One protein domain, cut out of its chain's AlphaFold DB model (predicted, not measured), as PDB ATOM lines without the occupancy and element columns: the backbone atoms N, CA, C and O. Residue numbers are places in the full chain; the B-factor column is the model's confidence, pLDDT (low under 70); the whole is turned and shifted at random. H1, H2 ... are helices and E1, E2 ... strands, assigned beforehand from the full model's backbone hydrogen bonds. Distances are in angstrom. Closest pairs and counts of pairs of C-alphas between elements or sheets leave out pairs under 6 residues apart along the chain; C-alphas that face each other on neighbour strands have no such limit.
ATOM      1  N   VAL A 205     160.465 146.279 142.113       86.69
ATOM      2  CA  VAL A 205     161.905 146.196 141.907       86.69
ATOM      3  C   VAL A 205     162.318 144.749 142.097       86.69
ATOM      4  O   VAL A 205     162.041 144.132 143.126       86.69
ATOM      5  N   CYS A 206     163.017 144.204 141.111       86.75
ATOM      6  CA  CYS A 206     163.681 142.929 141.259       86.75
ATOM      7  C   CYS A 206     164.926 143.129 142.115       86.75
ATOM      8  O   CYS A 206     165.788 143.947 141.785       86.75
ATOM      9  N   ALA A 207     165.029 142.388 143.210       85.25
ATOM     10  CA  ALA A 207     166.185 142.435 144.086       85.25
ATOM     11  C   ALA A 207     167.230 141.366 143.737       85.25
ATOM     12  O   ALA A 207     166.980 140.419 142.988       85.25
ATOM     13  N   SER A 208     168.420 141.511 144.316       82.75
ATOM     14  CA  SER A 208     169.581 140.636 144.131       82.75
ATOM     15  C   SER A 208     169.344 139.184 144.561       82.75
ATOM     16  O   SER A 208     170.093 138.299 144.161       82.75
ATOM     17  N   ASP A 209     168.313 138.917 145.366       78.75
ATOM     18  CA  ASP A 209     167.893 137.571 145.772       78.75
ATOM     19  C   ASP A 209     166.895 136.927 144.787       78.75
ATOM     20  O   ASP A 209     166.378 135.835 145.042       78.75
ATOM     21  N   GLY A 210     166.605 137.595 143.666       78.31
ATOM     22  CA  GLY A 210     165.672 137.136 142.643       78.31
ATOM     23  C   GLY A 210     164.203 137.200 143.066       78.31
ATOM     24  O   GLY A 210     163.378 136.493 142.476       78.31
ATOM     25  N   ARG A 211     163.859 137.998 144.086       82.12
ATOM     26  CA  ARG A 211     162.473 138.312 144.463       82.12
ATOM     27  C   ARG A 211     162.096 139.709 144.001       82.12
ATOM     28  O   ARG A 211     162.893 140.640 144.069       82.12
ATOM     29  N   THR A 212     160.854 139.846 143.560       85.62
ATOM     30  CA  THR A 212     160.260 141.158 143.329       85.62
ATOM     31  C   THR A 212     159.809 141.727 144.670       85.62
ATOM     32  O   THR A 212     159.079 141.058 145.401       85.62
ATOM     33  N   TYR A 213     160.245 142.941 144.973       83.25
ATOM     34  CA  TYR A 213     159.841 143.733 146.128       83.25
ATOM     35  C   TYR A 213     159.146 145.003 145.646       83.25
ATOM     36  O   TYR A 213     159.513 145.548 144.607       83.25
ATOM     37  N   THR A 214     158.222 145.547 146.424       86.75
ATOM     38  CA  THR A 214     157.929 146.985 146.354       86.75
ATOM     39  C   THR A 214     159.110 147.783 146.920       86.75
ATOM     40  O   THR A 214     159.909 147.280 147.721       86.75
ATOM     41  N   ALA A 215     159.236 149.061 146.560       81.38
ATOM     42  CA  ALA A 215     160.309 149.896 147.108       81.38
ATOM     43  C   ALA A 215     160.223 150.056 148.642       81.38
ATOM     44  O   ALA A 215     161.244 150.292 149.300       81.38
ATOM     45  N   CYS A 216     159.028 149.933 149.234       82.25
ATOM     46  CA  CYS A 216     158.876 149.861 150.686       82.25
ATOM     47  C   CYS A 216     159.426 148.540 151.240       82.25
ATOM     48  O   CYS A 216     160.296 148.563 152.113       82.25
ATOM     49  N   GLU A 217     158.994 147.398 150.702       85.06
ATOM     50  CA  GLU A 217     159.409 146.080 151.197       85.06
ATOM     51  C   GLU A 217     160.917 145.854 151.045       85.06
ATOM     52  O   GLU A 217     161.535 145.241 151.914       85.06
ATOM     53  N   LEU A 218     161.544 146.378 149.985       84.62
ATOM     54  CA  LEU A 218     162.994 146.279 149.804       84.62
ATOM     55  C   LEU A 218     163.753 147.059 150.886       84.62
ATOM     56  O   LEU A 218     164.747 146.572 151.427       84.62
ATOM     57  N   ARG A 219     163.276 148.261 151.243       82.06
ATOM     58  CA  ARG A 219     163.836 149.055 152.350       82.06
ATOM     59  C   ARG A 219     163.623 148.363 153.691       82.06
ATOM     60  O   ARG A 219     164.551 148.301 154.495       82.06
ATOM     61  N   GLN A 220     162.438 147.799 153.907       81.94
ATOM     62  CA  GLN A 220     162.128 147.044 155.115       81.94
ATOM     63  C   GLN A 220     163.025 145.806 155.242       81.94
ATOM     64  O   GLN A 220     163.581 145.561 156.308       81.94
ATOM     65  N   ALA A 221     163.239 145.064 154.154       80.44
ATOM     66  CA  ALA A 221     164.096 143.885 154.151       80.44
ATOM     67  C   ALA A 221     165.551 144.231 154.503       80.44
ATOM     68  O   ALA A 221     166.155 143.551 155.333       80.44
ATOM     69  N   ARG A 222     166.089 145.324 153.946       83.75
ATOM     70  CA  ARG A 222     167.418 145.842 154.315       83.75
ATOM     71  C   ARG A 222     167.492 146.238 155.788       83.75
ATOM     72  O   ARG A 222     168.457 145.883 156.456       83.75
ATOM     73  N   CYS A 223     166.463 146.916 156.297       80.50
ATOM     74  CA  CYS A 223     166.362 147.295 157.709       80.50
ATOM     75  C   CYS A 223     166.370 146.070 158.637       80.50
ATOM     76  O   CYS A 223     167.049 146.071 159.657       80.50
ATOM     77  N   LEU A 224     165.685 144.990 158.248       75.00
ATOM     78  CA  LEU A 224     165.666 143.716 158.975       75.00
ATOM     79  C   LEU A 224     166.991 142.932 158.878       75.00
ATOM     80  O   LEU A 224     167.076 141.795 159.340       75.00
ATOM     81  N   GLY A 225     168.028 143.509 158.264       73.94
ATOM     82  CA  GLY A 225     169.342 142.893 158.114       73.94
ATOM     83  C   GLY A 225     169.437 141.894 156.959       73.94
ATOM     84  O   GLY A 225     170.446 141.196 156.833       73.94
ATOM     85  N   HIS A 226     168.425 141.808 156.087       75.94
ATOM     86  CA  HIS A 226     168.549 141.026 154.862       75.94
ATOM     87  C   HIS A 226     169.482 141.748 153.886       75.94
ATOM     88  O   HIS A 226     169.251 142.892 153.498       75.94
ATOM     89  N   ARG A 227     170.540 141.058 153.451       73.62
ATOM     90  CA  ARG A 227     171.465 141.558 152.426       73.62
ATOM     91  C   ARG A 227     170.808 141.457 151.050       73.62
ATOM     92  O   ARG A 227     171.024 140.480 150.340       73.62
ATOM     93  N   VAL A 228     169.966 142.425 150.702       82.38
ATOM     94  CA  VAL A 228     169.253 142.480 149.416       82.38
ATOM     95  C   VAL A 228     169.425 143.845 148.759       82.38
ATOM     96  O   VAL A 228     169.119 144.884 149.345       82.38
ATOM     97  N   GLU A 229     169.910 143.855 147.524       84.62
ATOM     98  CA  GLU A 229     170.120 145.066 146.728       84.62
ATOM     99  C   GLU A 229     169.131 145.133 145.568       84.62
ATOM    100  O   GLU A 229     168.546 144.125 145.190       84.62
ATOM    101  N   ALA A 230     168.888 146.327 145.032       84.62
ATOM    102  CA  ALA A 230     168.047 146.469 143.847       84.62
ATOM    103  C   ALA A 230     168.861 146.013 142.632       84.62
ATOM    104  O   ALA A 230     169.959 146.516 142.421       84.62
ATOM    105  N   SER A 231     168.335 145.065 141.859       84.25
ATOM    106  CA  SER A 231     168.969 144.571 140.634       84.25
ATOM    107  C   SER A 231     168.472 145.344 139.415       84.25
ATOM    108  O   SER A 231     169.262 145.943 138.693       84.25
ATOM    109  N   HIS A 232     167.157 145.348 139.178       85.62
ATOM    110  CA  HIS A 232     166.525 146.082 138.075       85.62
ATOM    111  C   HIS A 232     165.066 146.422 138.397       85.62
ATOM    112  O   HIS A 232     164.447 145.796 139.257       85.62
ATOM    113  N   ASN A 233     164.503 147.407 137.696       83.94
ATOM    114  CA  ASN A 233     163.110 147.823 137.887       83.94
ATOM    115  C   ASN A 233     162.134 146.825 137.242       83.94
ATOM    116  O   ASN A 233     162.377 146.337 136.140       83.94
ATOM    117  N   GLY A 234     161.004 146.569 137.897       82.75
ATOM    118  CA  GLY A 234     159.989 145.601 137.480       82.75
ATOM    119  C   GLY A 234     160.161 144.222 138.125       82.75
ATOM    120  O   GLY A 234     160.925 144.042 139.072       82.75
ATOM    121  N   ASN A 235     159.426 143.228 137.624       83.19
ATOM    122  CA  ASN A 235     159.469 141.874 138.172       83.19
ATOM    123  C   ASN A 235     160.797 141.159 137.896       83.19
ATOM    124  O   ASN A 235     161.418 141.304 136.838       83.19
ATOM    125  N   CYS A 236     161.195 140.288 138.823       79.38
ATOM    126  CA  CYS A 236     162.193 139.275 138.516       79.38
ATOM    127  C   CYS A 236     161.630 138.250 137.522       79.38
ATOM    128  O   CYS A 236     160.470 137.848 137.618       79.38
ATOM    129  N   SER A 237     162.475 137.772 136.604       78.38
ATOM    130  CA  SER A 237     162.146 136.627 135.749       78.38
ATOM    131  C   SER A 237     161.846 135.407 136.624       78.38
ATOM    132  O   SER A 237     162.709 134.954 137.385       78.38
ATOM    133  N   THR A 238     160.643 134.846 136.493       64.25
ATOM    134  CA  THR A 238     160.287 133.555 137.093       64.25
ATOM    135  C   THR A 238     161.287 132.493 136.636       64.25
ATOM    136  O   THR A 238     161.712 132.493 135.480       64.25
ATOM    137  N   GLY A 239     161.732 131.644 137.563       65.44
ATOM    138  CA  GLY A 239     162.726 130.607 137.288       65.44
ATOM    139  C   GLY A 239     164.191 131.002 137.495       65.44
ATOM    140  O   GLY A 239     165.027 130.138 137.399       65.44
ATOM    141  N   LYS A 240     164.588 132.235 137.841       74.44
ATOM    142  CA  LYS A 240     166.031 132.536 138.098       74.44
ATOM    143  C   LYS A 240     166.406 132.740 139.562       74.44
ATOM    144  O   LYS A 240     167.558 133.026 139.890       74.44
ATOM    145  N   ARG A 241     165.440 132.566 140.458       83.00
ATOM    146  CA  ARG A 241     165.582 132.911 141.872       83.00
ATOM    147  C   ARG A 241     166.589 132.034 142.617       83.00
ATOM    148  O   ARG A 241     167.379 132.553 143.401       83.00
ATOM    149  N   CYS A 242     166.603 130.726 142.362       87.31
ATOM    150  CA  CYS A 242     167.574 129.856 143.021       87.31
ATOM    151  C   CYS A 242     168.999 130.185 142.564       87.31
ATOM    152  O   CYS A 242     169.902 130.228 143.396       87.31
ATOM    153  N   PHE A 243     169.201 130.483 141.275       87.94
ATOM    154  CA  PHE A 243     170.511 130.886 140.763       87.94
ATOM    155  C   PHE A 243     171.010 132.188 141.390       87.94
ATOM    156  O   PHE A 243     172.162 132.227 141.814       87.94
ATOM    157  N   ALA A 244     170.148 133.200 141.532       84.06
ATOM    158  CA  ALA A 244     170.495 134.456 142.202       84.06
ATOM    159  C   ALA A 244     170.951 134.222 143.657       84.06
ATOM    160  O   ALA A 244     172.030 134.660 144.074       84.06
ATOM    161  N   GLN A 245     170.192 133.419 144.410       84.88
ATOM    162  CA  GLN A 245     170.556 133.065 145.782       84.88
ATOM    163  C   GLN A 245     171.822 132.191 145.845       84.88
ATOM    164  O   GLN A 245     172.632 132.334 146.760       84.88
ATOM    165  N   GLN A 246     172.036 131.314 144.863       87.31
ATOM    166  CA  GLN A 246     173.237 130.489 144.754       87.31
ATOM    167  C   GLN A 246     174.488 131.335 144.488       87.31
ATOM    168  O   GLN A 246     175.518 131.101 145.121       87.31
ATOM    169  N   THR A 247     174.418 132.324 143.591       84.44
ATOM    170  CA  THR A 247     175.532 133.244 143.317       84.44
ATOM    171  C   THR A 247     175.875 134.083 144.537       84.44
ATOM    172  O   THR A 247     177.050 134.212 144.871       84.44
ATOM    173  N   GLN A 248     174.868 134.568 145.263       81.12
ATOM    174  CA  GLN A 248     175.079 135.355 146.472       81.12
ATOM    175  C   GLN A 248     175.679 134.520 147.614       81.12
ATOM    176  O   GLN A 248     176.612 134.967 148.278       81.12
ATOM    177  N   ALA A 249     175.184 133.295 147.822       84.38
ATOM    178  CA  ALA A 249     175.701 132.390 148.848       84.38
ATOM    179  C   ALA A 249     177.164 131.992 148.593       84.38
ATOM    180  O   ALA A 249     177.922 131.822 149.541       84.38
ATOM    181  N   ARG A 250     177.592 131.897 147.325       84.69
ATOM    182  CA  ARG A 250     178.990 131.598 146.957       84.69
ATOM    183  C   ARG A 250     179.979 132.707 147.316       84.69
ATOM    184  O   ARG A 250     181.160 132.416 147.475       84.69
ATOM    185  N   LEU A 251     179.518 133.950 147.442       80.31
ATOM    186  CA  LEU A 251     180.356 135.083 147.845       80.31
ATOM    187  C   LEU A 251     180.611 135.118 149.363       80.31
ATOM    188  O   LEU A 251     181.409 135.926 149.829       80.31
ATOM    189  N   GLN A 252     179.947 134.257 150.143       76.50
ATOM    190  CA  GLN A 252     180.001 134.256 151.603       76.50
ATOM    191  C   GLN A 252     180.602 132.943 152.124       76.50
ATOM    192  O   GLN A 252     180.255 131.857 151.661       76.50
ATOM    193  N   LYS A 253     181.509 133.028 153.107       72.00
ATOM    194  CA  LYS A 253     182.005 131.847 153.833       72.00
ATOM    195  C   LYS A 253     180.948 131.373 154.834       72.00
ATOM    196  O   LYS A 253     180.261 132.192 155.434       72.00
ATOM    197  N   ASP A 254     180.833 130.056 154.993       73.62
ATOM    198  CA  ASP A 254     179.953 129.381 155.964       73.62
ATOM    199  C   ASP A 254     178.432 129.568 155.761       73.62
ATOM    200  O   ASP A 254     177.640 129.334 156.674       73.62
ATOM    201  N   VAL A 255     177.997 129.919 154.544       83.00
ATOM    202  CA  VAL A 255     176.575 130.029 154.170       83.00
ATOM    203  C   VAL A 255     176.133 128.837 153.318       83.00
ATOM    204  O   VAL A 255     176.862 128.351 152.454       83.00
ATOM    205  N   PHE A 256     174.908 128.353 153.551       86.50
ATOM    206  CA  PHE A 256     174.321 127.263 152.771       86.50
ATOM    207  C   PHE A 256     174.115 127.666 151.302       86.50
ATOM    208  O   PHE A 256     173.413 128.632 151.004       86.50
ATOM    209  N   ILE A 257     174.675 126.877 150.382       89.56
ATOM    210  CA  ILE A 257     174.526 127.072 148.938       89.56
ATOM    211  C   ILE A 257     173.344 126.219 148.439       89.56
ATOM    212  O   ILE A 257     173.437 124.988 148.466       89.56
ATOM    213  N   PRO A 258     172.243 126.828 147.956       91.06
ATOM    214  CA  PRO A 258     171.091 126.078 147.469       91.06
ATOM    215  C   PRO A 258     171.404 125.326 146.168       91.06
ATOM    216  O   PRO A 258     172.187 125.765 145.324       91.06
ATOM    217  N   THR A 259     170.756 124.176 145.996       90.62
ATOM    218  CA  THR A 259     170.759 123.385 144.761       90.62
ATOM    219  C   THR A 259     169.583 123.799 143.884       90.62
ATOM    220  O   THR A 259     168.444 123.831 144.354       90.62
ATOM    221  N   CYS A 260     169.840 124.062 142.608       90.94
ATOM    222  CA  CYS A 260     168.836 124.558 141.669       90.94
ATOM    223  C   CYS A 260     168.517 123.521 140.587       90.94
ATOM    224  O   CYS A 260     169.348 122.662 140.285       90.94
ATOM    225  N   THR A 261     167.314 123.584 140.023       85.94
ATOM    226  CA  THR A 261     166.955 122.859 138.796       85.94
ATOM    227  C   THR A 261     167.626 123.513 137.579       85.94
ATOM    228  O   THR A 261     168.103 124.645 137.689       85.94
ATOM    229  N   PRO A 262     167.681 122.839 136.411       83.00
ATOM    230  CA  PRO A 262     168.195 123.447 135.179       83.00
ATOM    231  C   PRO A 262     167.455 124.731 134.792       83.00
ATOM    232  O   PRO A 262     168.069 125.663 134.282       83.00
ATOM    233  N   ASP A 263     166.163 124.793 135.113       76.69
ATOM    234  CA  ASP A 263     165.304 125.946 134.845       76.69
ATOM    235  C   ASP A 263     165.533 127.106 135.827       76.69
ATOM    236  O   ASP A 263     165.005 128.184 135.590       76.69
ATOM    237  N   GLY A 264     166.329 126.891 136.889       78.56
ATOM    238  CA  GLY A 264     166.747 127.874 137.900       78.56
ATOM    239  C   GLY A 264     165.799 128.068 139.087       78.56
ATOM    240  O   GLY A 264     165.965 128.992 139.898       78.56
ATOM    241  N   GLU A 265     164.836 127.163 139.235       83.00
ATOM    242  CA  GLU A 265     164.030 127.013 140.442       83.00
ATOM    243  C   GLU A 265     164.794 126.254 141.533       83.00
ATOM    244  O   GLU A 265     165.846 125.651 141.300       83.00
ATOM    245  N   PHE A 266     164.270 126.264 142.759       85.38
ATOM    246  CA  PHE A 266     164.844 125.457 143.832       85.38
ATOM    247  C   PHE A 266     164.603 123.973 143.565       85.38
ATOM    248  O   PHE A 266     163.471 123.539 143.360       85.38
ATOM    249  N   SER A 267     165.663 123.163 143.643       88.69
ATOM    250  CA  SER A 267     165.498 121.711 143.702       88.69
ATOM    251  C   SER A 267     164.619 121.368 144.913       88.69
ATOM    252  O   SER A 267     164.946 121.803 146.022       88.69
ATOM    253  N   PRO A 268     163.558 120.551 144.760       86.38
ATOM    254  CA  PRO A 268     162.660 120.207 145.861       86.38
ATOM    255  C   PRO A 268     163.370 119.591 147.068       86.38
ATOM    256  O   PRO A 268     162.869 119.693 148.181       86.38
ATOM    257  N   VAL A 269     164.520 118.944 146.848       90.81
ATOM    258  CA  VAL A 269     165.410 118.430 147.896       90.81
ATOM    259  C   VAL A 269     166.639 119.333 147.989       90.81
ATOM    260  O   VAL A 269     167.330 119.530 146.987       90.81
ATOM    261  N   GLN A 270     166.940 119.794 149.200       91.38
ATOM    262  CA  GLN A 270     168.143 120.538 149.568       91.38
ATOM    263  C   GLN A 270     168.951 119.727 150.583       91.38
ATOM    264  O   GLN A 270     168.368 119.062 151.437       91.38
ATOM    265  N   CYS A 271     170.279 119.755 150.488       90.62
ATOM    266  CA  CYS A 271     171.160 119.001 151.380       90.62
ATOM    267  C   CYS A 271     172.345 119.860 151.809       90.62
ATOM    268  O   CYS A 271     173.078 120.358 150.957       90.62
ATOM    269  N   HIS A 272     172.550 119.998 153.117       87.38
ATOM    270  CA  HIS A 272     173.731 120.657 153.665       87.38
ATOM    271  C   HIS A 272     174.953 119.732 153.572       87.38
ATOM    272  O   HIS A 272     174.829 118.510 153.685       87.38
ATOM    273  N   SER A 273     176.149 120.307 153.427       80.38
ATOM    274  CA  SER A 273     177.416 119.557 153.370       80.38
ATOM    275  C   SER A 273     177.693 118.743 154.642       80.38
ATOM    276  O   SER A 273     178.336 117.701 154.575       80.38
ATOM    277  N   SER A 274     177.146 119.166 155.787       80.88
ATOM    278  CA  SER A 274     177.222 118.438 157.067       80.88
ATOM    279  C   SER A 274     176.308 117.202 157.161       80.88
ATOM    280  O   SER A 274     176.309 116.524 158.187       80.88
ATOM    281  N   GLY A 275     175.521 116.897 156.119       80.00
ATOM    282  CA  GLY A 275     174.734 115.665 156.001       80.00
ATOM    283  C   GLY A 275     173.204 115.719 156.186       80.00
ATOM    284  O   GLY A 275     172.558 114.751 155.766       80.00
ATOM    285  N   PRO A 276     172.551 116.747 156.773       88.44
ATOM    286  CA  PRO A 276     171.093 116.810 156.783       88.44
ATOM    287  C   PRO A 276     170.541 117.257 155.424       88.44
ATOM    288  O   PRO A 276     171.069 118.169 154.788       88.44
ATOM    289  N   CYS A 277     169.436 116.637 155.010       91.19
ATOM    290  CA  CYS A 277     168.659 117.033 153.838       91.19
ATOM    291  C   CYS A 277     167.231 117.405 154.253       91.19
ATOM    292  O   CYS A 277     166.697 116.846 155.208       91.19
ATOM    293  N   TRP A 278     166.597 118.324 153.532       89.56
ATOM    294  CA  TRP A 278     165.218 118.766 153.753       89.56
ATOM    295  C   TRP A 278     164.520 119.048 152.422       89.56
ATOM    296  O   TRP A 278     165.145 119.096 151.360       89.56
ATOM    297  N   CYS A 279     163.203 119.202 152.483       86.88
ATOM    298  CA  CYS A 279     162.405 119.646 151.355       86.88
ATOM    299  C   CYS A 279     162.239 121.161 151.377       86.88
ATOM    300  O   CYS A 279     162.109 121.747 152.454       86.88
ATOM    301  N   VAL A 280     162.179 121.776 150.201       84.62
ATOM    302  CA  VAL A 280     161.828 123.192 150.035       84.62
ATOM    303  C   VAL A 280     160.645 123.362 149.089       84.62
ATOM    304  O   VAL A 280     160.379 122.487 148.263       84.62
ATOM    305  N   ASP A 281     159.908 124.457 149.249       77.94
ATOM    306  CA  ASP A 281     158.875 124.883 148.302       77.94
ATOM    307  C   ASP A 281     159.475 125.618 147.083       77.94
ATOM    308  O   ASP A 281     160.692 125.790 146.971       77.94
ATOM    309  N   THR A 282     158.618 126.072 146.163       74.75
ATOM    310  CA  THR A 282     159.015 126.859 144.976       74.75
ATOM    311  C   THR A 282     159.665 128.200 145.333       74.75
ATOM    312  O   THR A 282     160.364 128.795 144.514       74.75
ATOM    313  N   LEU A 283     159.489 128.673 146.571       72.50
ATOM    314  CA  LEU A 283     160.087 129.892 147.103       72.50
ATOM    315  C   LEU A 283     161.393 129.626 147.868       72.50
ATOM    316  O   LEU A 283     161.959 130.575 148.417       72.50
ATOM    317  N   GLY A 284     161.858 128.376 147.930       75.38
ATOM    318  CA  GLY A 284     163.063 127.977 148.653       75.38
ATOM    319  C   GLY A 284     162.889 127.890 150.173       75.38
ATOM    320  O   GLY A 284     163.879 127.706 150.884       75.38
ATOM    321  N   LYS A 285     161.665 128.009 150.707       78.81
ATOM    322  CA  LYS A 285     161.403 127.873 152.146       78.81
ATOM    323  C   LYS A 285     161.386 126.407 152.549       78.81
ATOM    324  O   LYS A 285     160.812 125.564 151.864       78.81
ATOM    325  N   ILE A 286     161.989 126.113 153.700       79.06
ATOM    326  CA  ILE A 286     162.041 124.761 154.259       79.06
ATOM    327  C   ILE A 286     160.626 124.285 154.592       79.06
ATOM    328  O   ILE A 286     159.898 124.940 155.333       79.06
ATOM    329  N   VAL A 287     160.266 123.101 154.101       76.75
ATOM    330  CA  VAL A 287     159.035 122.412 154.487       76.75
ATOM    331  C   VAL A 287     159.221 121.849 155.901       76.75
ATOM    332  O   VAL A 287     160.077 120.976 156.099       76.75
ATOM    333  N   PRO A 288     158.443 122.290 156.902       71.19
ATOM    334  CA  PRO A 288     158.642 121.868 158.285       71.19
ATOM    335  C   PRO A 288     158.550 120.344 158.464       71.19
ATOM    336  O   PRO A 288     157.678 119.692 157.892       71.19
ATOM    337  N   GLY A 289     159.448 119.765 159.266       68.19
ATOM    338  CA  GLY A 289     159.476 118.320 159.546       68.19
ATOM    339  C   GLY A 289     159.982 117.441 158.393       68.19
ATOM    340  O   GLY A 289     159.924 116.216 158.491       68.19
ATOM    341  N   SER A 290     160.477 118.041 157.306       75.50
ATOM    342  CA  SER A 290     161.100 117.312 156.193       75.50
ATOM    343  C   SER A 290     162.593 117.028 156.398       75.50
ATOM    344  O   SER A 290     163.173 116.267 155.623       75.50
ATOM    345  N   THR A 291     163.201 117.620 157.430       82.25
ATOM    346  CA  THR A 291     164.620 117.467 157.750       82.25
ATOM    347  C   THR A 291     164.927 116.044 158.201       82.25
ATOM    348  O   THR A 291     164.349 115.535 159.161       82.25
ATOM    349  N   THR A 292     165.865 115.395 157.524       80.19
ATOM    350  CA  THR A 292     166.326 114.042 157.838       80.19
ATOM    351  C   THR A 292     167.698 114.080 158.497       80.19
ATOM    352  O   THR A 292     168.619 114.712 157.980       80.19
ATOM    353  N   THR A 293     167.871 113.339 159.589       68.25
ATOM    354  CA  THR A 293     169.179 113.068 160.195       68.25
ATOM    355  C   THR A 293     169.934 111.991 159.401       68.25
ATOM    356  O   THR A 293     169.362 110.959 159.047       68.25
ATOM    357  N   ALA A 294     171.219 112.249 159.130       60.34
ATOM    358  CA  ALA A 294     172.194 111.371 158.464       60.34
ATOM    359  C   ALA A 294     171.884 110.965 157.005       60.34
ATOM    360  O   ALA A 294     171.287 109.914 156.770       60.34
ATOM    361  N   ASN A 295     172.355 111.753 156.026       62.00
ATOM    362  CA  ASN A 295     172.560 111.422 154.597       62.00
ATOM    363  C   ASN A 295     171.397 110.747 153.828       62.00
ATOM    364  O   ASN A 295     171.561 110.334 152.678       62.00
ATOM    365  N   LYS A 296     170.203 110.632 154.415       72.81
ATOM    366  CA  LYS A 296     168.996 110.140 153.748       72.81
ATOM    367  C   LYS A 296     168.355 111.286 152.976       72.81
ATOM    368  O   LYS A 296     168.202 112.375 153.503       72.81
ATOM    369  N   ARG A 297     167.936 111.045 151.732       76.88
ATOM    370  CA  ARG A 297     167.206 112.050 150.942       76.88
ATOM    371  C   ARG A 297     165.696 111.985 151.234       76.88
ATOM    372  O   ARG A 297     165.119 110.901 151.086       76.88
ATOM    373  N   PRO A 298     165.037 113.094 151.629       80.00
ATOM    374  CA  PRO A 298     163.594 113.122 151.861       80.00
ATOM    375  C   PRO A 298     162.799 113.007 150.551       80.00
ATOM    376  O   PRO A 298     163.261 113.378 149.473       80.00
ATOM    377  N   ASN A 299     161.571 112.487 150.634       78.44
ATOM    378  CA  ASN A 299     160.671 112.379 149.483       78.44
ATOM    379  C   ASN A 299     159.752 113.607 149.392       78.44
ATOM    380  O   ASN A 299     158.654 113.611 149.958       78.44
ATOM    381  N   CYS A 300     160.190 114.620 148.646       72.62
ATOM    382  CA  CYS A 300     159.528 115.927 148.591       72.62
ATOM    383  C   CYS A 300     158.271 115.986 147.712       72.62
ATOM    384  O   CYS A 300     157.482 116.917 147.830       72.62
ATOM    385  N   LYS A 301     157.982 114.934 146.932       62.56
ATOM    386  CA  LYS A 301     156.711 114.799 146.190       62.56
ATOM    387  C   LYS A 301     155.494 114.584 147.104       62.56
ATOM    388  O   LYS A 301     154.372 114.469 146.629       62.56
TER     389      LYS A 301
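What this domain is: This is residues 205 to 301 of the 653 residues of the protein "SPARC-related modular calcium-binding protein 1-like" of Tropilaelaps mercedesae (UniProt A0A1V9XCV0). With little regular structure, an elongated row has a three-stranded sheet with H1 over one face at one end, H2 in the middle and the hairpin E4 and E5 toward the other end. The 97 printed residues run E1 E2 H1 E3 H2 E4 E5, two named helices and five named strands, class mixed, with only 35 residues in them. Sheets E2 - E1 - E3 and E4 - E5 are antiparallel. It is compact, radius of gyration of the C-alphas 14.3 A, spanning 41 by 26 by 23 A.

How they stand to each other: E1, residues 205 to 207, and E2, residues 212 to 214, form an antiparallel hairpin; N 205 and O 213 are 2.8 A apart, within hydrogen-bond range. H1, residues 215 to 223, is on their sheet, over E2, at a height over the sheet of 7.9 A. E3, residues 230 to 233, is antiparallel to E1, with N 206 and O 232 2.8 A apart. E2, H1 and E3 make a split strand-helix-strand unit, two strands of one sheet joined through a helix, with E1 between them in the sheet, and its crossover is right-handed. H2, residues 241 to 250, is apart from H1. E4, residues 269 to 271, and E5, residues 277 to 279, form an antiparallel hairpin, N 278 and O 270 2.8 A apart. In H1 and H2 every O i to N i+4 pair is within hydrogen-bond range.

Where its parts are: E1 begins at C-alpha 205 (161.905, 146.196, 141.907). H1 is 12.5 A and H2 14.4 A long, first to last C-alpha. E5 ends at C-alpha 279 (162.405, 119.646, 151.355).

The domain as a whole: The printed part has no cut. The C-alphas farthest apart, of Asn 233 and Ala 294, are 42.8 A apart. H2 to E4 is a long link of 18 residues. The pLDDT is under 70 at residues 238 to 239, 289, 293 to 295 and 301.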